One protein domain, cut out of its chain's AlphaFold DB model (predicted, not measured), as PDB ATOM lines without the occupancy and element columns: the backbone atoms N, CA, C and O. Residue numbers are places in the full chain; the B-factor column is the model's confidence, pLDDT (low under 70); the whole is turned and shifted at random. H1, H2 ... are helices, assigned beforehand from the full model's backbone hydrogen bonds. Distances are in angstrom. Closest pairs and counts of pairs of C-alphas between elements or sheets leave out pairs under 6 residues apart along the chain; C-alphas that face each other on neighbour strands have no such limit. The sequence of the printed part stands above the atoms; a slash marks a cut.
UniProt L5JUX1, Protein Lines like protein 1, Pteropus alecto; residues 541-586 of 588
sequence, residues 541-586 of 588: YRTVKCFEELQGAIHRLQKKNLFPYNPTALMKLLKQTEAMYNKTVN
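AT A GLANCE: This is residues 541 to 586 of the 588 residues of the protein "Protein Lines like protein 1" of Pteropus alecto (UniProt L5JUX1). Two helices of similar length fold back on each other as a helical hairpin, H1 and H2 side by side with the loop of residues 560 to 567 at one end. They meet through only a part of H1, residues 544 to 551. The printed part has 46 residues with two named helices, H1 then H2, and no named strand: all helix. It is a rod spanning 36 by 18 by 12 A, only just loose, close to compact, with a radius of gyration of the C-alphas of 11.7 A.

IN THESE COORDINATES: Find C-alpha 541 at (362.608, 214.646, 332.678); from there H1, residues 541 to 559, runs 27.1 A. H2, residues 568 to 585, runs 26.1 A and ends at C-alpha 585, (371.357, 210.890, 332.196).

HOW THE PARTS SIT: Look at Val 544 and Glu 578, whose C-alphas, 6.5 A apart, are the closest of H1 and H2. The helices touch, with residues 544 to 551 of H1 alone, at a shallow tilt of 25 degrees, opposite ways. In both, every O i to N i+4 pair is within hydrogen-bond range.

THE WHOLE: The C-alphas farthest apart, Asn 561 and Asn 586, are 36.6 A apart. The printed part has no cut, and its link, H1 to H2, is short. Mean pLDDT of the printed part is 71.9; 17 residues are under 70, among them 580 to 586.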
ATOM      1  N   TYR A 541     362.322 213.206 332.717       64.12
ATOM      2  CA  TYR A 541     362.608 214.646 332.678       64.12
ATOM      3  C   TYR A 541     361.458 215.492 333.255       64.12
ATOM      4  O   TYR A 541     361.685 216.388 334.067       64.12
ATOM      5  N   ARG A 542     360.201 215.175 332.901       63.94
ATOM      6  CA  ARG A 542     359.016 215.863 333.448       63.94
ATOM      7  C   ARG A 542     358.849 215.636 334.954       63.94
ATOM      8  O   ARG A 542     358.489 216.571 335.664       63.94
ATOM      9  N   THR A 543     359.142 214.435 335.452       60.72
ATOM     10  CA  THR A 543     359.129 214.134 336.893       60.72
ATOM     11  C   THR A 543     360.187 214.939 337.653       60.72
ATOM     12  O   THR A 543     359.882 215.498 338.702       60.72
ATOM     13  N   VAL A 544     361.401 215.058 337.113       68.31
ATOM     14  CA  VAL A 544     362.502 215.805 337.748       68.31
ATOM     15  C   VAL A 544     362.200 217.300 337.792       68.31
ATOM     16  O   VAL A 544     362.278 217.898 338.862       68.31
ATOM     17  N   LYS A 545     361.711 217.876 336.688       71.38
ATOM     18  CA  LYS A 545     361.254 219.272 336.654       71.38
ATOM     19  C   LYS A 545     360.141 219.552 337.679       71.38
ATOM     20  O   LYS A 545     360.156 220.578 338.352       71.38
ATOM     21  N   CYS A 546     359.207 218.616 337.864       61.72
ATOM     22  CA  CYS A 546     358.178 218.723 338.903       61.72
ATOM     23  C   CYS A 546     358.776 218.717 340.327       61.72
ATOM     24  O   CYS A 546     358.304 219.448 341.201       61.72
ATOM     25  N   PHE A 547     359.843 217.949 340.569       68.81
ATOM     26  CA  PHE A 547     360.557 217.951 341.850       68.81
ATOM     27  C   PHE A 547     361.362 219.239 342.087       68.81
ATOM     28  O   PHE A 547     361.374 219.725 343.218       68.81
ATOM     29  N   GLU A 548     361.951 219.843 341.051       74.19
ATOM     30  CA  GLU A 548     362.577 221.176 341.123       74.19
ATOM     31  C   GLU A 548     361.549 222.268 341.479       74.19
ATOM     32  O   GLU A 548     361.771 223.084 342.381       74.19
ATOM     33  N   GLU A 549     360.385 222.258 340.823       73.25
ATOM     34  CA  GLU A 549     359.284 223.193 341.088       73.25
ATOM     35  C   GLU A 549     358.727 223.031 342.516       73.25
ATOM     36  O   GLU A 549     358.515 224.029 343.221       73.25
ATOM     37  N   LEU A 550     358.572 221.785 342.983       69.12
ATOM     38  CA  LEU A 550     358.168 221.445 344.350       69.12
ATOM     39  C   LEU A 550     359.216 221.883 345.388       69.12
ATOM     40  O   LEU A 550     358.862 222.491 346.399       69.12
ATOM     41  N   GLN A 551     360.503 221.646 345.128       77.25
ATOM     42  CA  GLN A 551     361.623 222.123 345.946       77.25
ATOM     43  C   GLN A 551     361.602 223.655 346.071       77.25
ATOM     44  O   GLN A 551     361.715 224.193 347.178       77.25
ATOM     45  N   GLY A 552     361.360 224.365 344.966       73.69
ATOM     46  CA  GLY A 552     361.165 225.814 344.958       73.69
ATOM     47  C   GLY A 552     359.942 226.264 345.768       73.69
ATOM     48  O   GLY A 552     360.026 227.245 346.509       73.69
ATOM     49  N   ALA A 553     358.815 225.554 345.672       77.31
ATOM     50  CA  ALA A 553     357.606 225.853 346.442       77.31
ATOM     51  C   ALA A 553     357.814 225.661 347.953       77.31
ATOM     52  O   ALA A 553     357.531 226.576 348.728       77.31
ATOM     53  N   ILE A 554     358.385 224.525 348.367       76.12
ATOM     54  CA  ILE A 554     358.705 224.225 349.770       76.12
ATOM     55  C   ILE A 554     359.677 225.269 350.330       76.12
ATOM     56  O   ILE A 554     359.448 225.787 351.420       76.12
ATOM     57  N   HIS A 555     360.716 225.651 349.580       77.44
ATOM     58  CA  HIS A 555     361.660 226.679 350.022       77.44
ATOM     59  C   HIS A 555     360.998 228.061 350.191       77.44
ATOM     60  O   HIS A 555     361.263 228.756 351.174       77.44
ATOM     61  N   ARG A 556     360.085 228.455 349.287       84.38
ATOM     62  CA  ARG A 556     359.301 229.701 349.423       84.38
ATOM     63  C   ARG A 556     358.376 229.679 350.645       84.38
ATOM     64  O   ARG A 556     358.269 230.699 351.322       84.38
ATOM     65  N   LEU A 557     357.732 228.547 350.932       75.44
ATOM     66  CA  LEU A 557     356.868 228.374 352.108       75.44
ATOM     67  C   LEU A 557     357.680 228.386 353.409       75.44
ATOM     68  O   LEU A 557     357.317 229.098 354.343       75.44
ATOM     69  N   GLN A 558     358.823 227.693 353.441       79.12
ATOM     70  CA  GLN A 558     359.753 227.697 354.573       79.12
ATOM     71  C   GLN A 558     360.281 229.111 354.861       79.12
ATOM     72  O   GLN A 558     360.238 229.553 356.004       79.12
ATOM     73  N   LYS A 559     360.697 229.867 353.832       81.81
ATOM     74  CA  LYS A 559     361.156 231.263 353.979       81.81
ATOM     75  C   LYS A 559     360.073 232.206 354.530       81.81
ATOM     76  O   LYS A 559     360.408 233.245 355.091       81.81
ATOM     77  N   LYS A 560     358.791 231.867 354.361       84.00
ATOM     78  CA  LYS A 560     357.644 232.629 354.878       84.00
ATOM     79  C   LYS A 560     357.082 232.091 356.205       84.00
ATOM     80  O   LYS A 560     356.079 232.619 356.663       84.00
ATOM     81  N   ASN A 561     357.686 231.057 356.805       76.50
ATOM     82  CA  ASN A 561     357.140 230.323 357.960       76.50
ATOM     83  C   ASN A 561     355.720 229.749 357.729       76.50
ATOM     84  O   ASN A 561     354.977 229.521 358.676       76.50
ATOM     85  N   LEU A 562     355.349 229.491 356.468       71.88
ATOM     86  CA  LEU A 562     354.043 228.944 356.065       71.88
ATOM     87  C   LEU A 562     354.070 227.420 355.852       71.88
ATOM     88  O   LEU A 562     353.103 226.849 355.357       71.88
ATOM     89  N   PHE A 563     355.182 226.755 356.174       70.62
ATOM     90  CA  PHE A 563     355.286 225.298 356.114       70.62
ATOM     91  C   PHE A 563     355.137 224.728 357.539       70.62
ATOM     92  O   PHE A 563     355.968 225.053 358.385       70.62
ATOM     93  N   PRO A 564     354.114 223.899 357.835       65.69
ATOM     94  CA  PRO A 564     353.714 223.568 359.213       65.69
ATOM     95  C   PRO A 564     354.660 222.619 359.973       65.69
ATOM     96  O   PRO A 564     354.454 222.360 361.155       65.69
ATOM     97  N   TYR A 565     355.702 222.102 359.318       77.31
ATOM     98  CA  TYR A 565     356.674 221.160 359.883       77.31
ATOM     99  C   TYR A 565     358.095 221.519 359.428       77.31
ATOM    100  O   TYR A 565     358.281 222.386 358.581       77.31
ATOM    101  N   ASN A 566     359.127 220.841 359.936       77.50
ATOM    102  CA  ASN A 566     360.495 221.025 359.441       77.50
ATOM    103  C   ASN A 566     360.705 220.245 358.118       77.50
ATOM    104  O   ASN A 566     360.809 219.016 358.161       77.50
ATOM    105  N   PRO A 567     360.835 220.898 356.943       76.19
ATOM    106  CA  PRO A 567     360.912 220.201 355.658       76.19
ATOM    107  C   PRO A 567     362.309 219.630 355.351       76.19
ATOM    108  O   PRO A 567     362.522 219.104 354.262       76.19
ATOM    109  N   THR A 568     363.284 219.731 356.263       76.50
ATOM    110  CA  THR A 568     364.699 219.408 355.982       76.50
ATOM    111  C   THR A 568     364.913 217.971 355.494       76.50
ATOM    112  O   THR A 568     365.760 217.745 354.632       76.50
ATOM    113  N   ALA A 569     364.145 216.995 355.993       70.75
ATOM    114  CA  ALA A 569     364.226 215.610 355.518       70.75
ATOM    115  C   ALA A 569     363.706 215.460 354.075       70.75
ATOM    116  O   ALA A 569     364.382 214.872 353.232       70.75
ATOM    117  N   LEU A 570     362.558 216.073 353.765       71.25
ATOM    118  CA  LEU A 570     361.967 216.092 352.423       71.25
ATOM    119  C   LEU A 570     362.873 216.823 351.416       71.25
ATOM    120  O   LEU A 570     363.095 216.343 350.310       71.25
ATOM    121  N   MET A 571     363.474 217.939 351.832       77.50
ATOM    122  CA  MET A 571     364.438 218.707 351.038       77.50
ATOM    123  C   MET A 571     365.731 217.921 350.751       77.50
ATOM    124  O   MET A 571     366.319 218.070 349.684       77.50
ATOM    125  N   LYS A 572     366.185 217.066 351.682       75.88
ATOM    126  CA  LYS A 572     367.304 216.138 351.434       75.88
ATOM    127  C   LYS A 572     366.920 215.047 350.434       75.88
ATOM    128  O   LYS A 572     367.715 214.760 349.544       75.88
ATOM    129  N   LEU A 573     365.716 214.482 350.558       69.19
ATOM    130  CA  LEU A 573     365.215 213.434 349.667       69.19
ATOM    131  C   LEU A 573     365.090 213.930 348.216       69.19
ATOM    132  O   LEU A 573     365.625 213.287 347.320       69.19
ATOM    133  N   LEU A 574     364.475 215.098 347.993       73.75
ATOM    134  CA  LEU A 574     364.327 215.685 346.652       73.75
ATOM    135  C   LEU A 574     365.691 215.900 345.971       73.75
ATOM    136  O   LEU A 574     365.898 215.429 344.853       73.75
ATOM    137  N   LYS A 575     366.665 216.485 346.684       77.06
ATOM    138  CA  LYS A 575     368.044 216.665 346.189       77.06
ATOM    139  C   LYS A 575     368.769 215.350 345.895       77.06
ATOM    140  O   LYS A 575     369.566 215.282 344.964       77.06
ATOM    141  N   GLN A 576     368.526 214.300 346.682       72.50
ATOM    142  CA  GLN A 576     369.081 212.970 346.409       72.50
ATOM    143  C   GLN A 576     368.480 212.368 345.134       72.50
ATOM    144  O   GLN A 576     369.217 211.800 344.330       72.50
ATOM    145  N   THR A 577     367.173 212.522 344.915       69.62
ATOM    146  CA  THR A 577     366.490 212.055 343.699       69.62
ATOM    147  C   THR A 577     366.974 212.796 342.448       69.62
ATOM    148  O   THR A 577     367.289 212.150 341.450       69.62
ATOM    149  N   GLU A 578     367.127 214.119 342.525       74.00
ATOM    150  CA  GLU A 578     367.720 214.970 341.481       74.00
ATOM    151  C   GLU A 578     369.156 214.518 341.135       74.00
ATOM    152  O   GLU A 578     369.486 214.262 339.974       74.00
ATOM    153  N   ALA A 579     370.004 214.310 342.150       73.50
ATOM    154  CA  ALA A 579     371.383 213.859 341.964       73.50
ATOM    155  C   ALA A 579     371.496 212.434 341.385       73.50
ATOM    156  O   ALA A 579     372.421 212.158 340.620       73.50
ATOM    157  N   MET A 580     370.579 211.522 341.728       69.69
ATOM    158  CA  MET A 580     370.518 210.190 341.108       69.69
ATOM    159  C   MET A 580     370.102 210.273 339.636       69.69
ATOM    160  O   MET A 580     370.704 209.604 338.796       69.69
ATOM    161  N   TYR A 581     369.127 211.123 339.302       66.56
ATOM    162  CA  TYR A 581     368.699 211.315 337.919       66.56
ATOM    163  C   TYR A 581     369.825 211.878 337.044       66.56
ATOM    164  O   TYR A 581     370.140 211.303 336.003       66.56
ATOM    165  N   ASN A 582     370.510 212.926 337.507       68.88
ATOM    166  CA  ASN A 582     371.603 213.553 336.760       68.88
ATOM    167  C   ASN A 582     372.779 212.586 336.507       68.88
ATOM    168  O   ASN A 582     373.366 212.613 335.427       68.88
ATOM    169  N   LYS A 583     373.061 211.662 337.441       69.94
ATOM    170  CA  LYS A 583     374.018 210.551 337.237       69.94
ATOM    171  C   LYS A 583     373.555 209.497 336.225       69.94
ATOM    172  O   LYS A 583     374.386 208.789 335.674       69.94
ATOM    173  N   THR A 584     372.247 209.356 336.024       60.06
ATOM    174  CA  THR A 584     371.658 208.362 335.109       60.06
ATOM    175  C   THR A 584     371.565 208.899 333.675       60.06
ATOM    176  O   THR A 584     371.618 208.121 332.729       60.06
ATOM    177  N   VAL A 585     371.439 210.222 333.509       57.09
ATOM    178  CA  VAL A 585     371.357 210.890 332.196       57.09
ATOM    179  C   VAL A 585     372.734 211.243 331.622       57.09
ATOM    180  O   VAL A 585     372.896 211.183 330.410       57.09
ATOM    181  N   ASN A 586     373.723 211.544 332.470       55.19
ATOM    182  CA  ASN A 586     375.118 211.747 332.065       55.19
ATOM    183  C   ASN A 586     376.036 210.676 332.692       55.19
ATOM    184  O   ASN A 586     376.728 210.969 333.674       55.19
TER     185      ASN A 586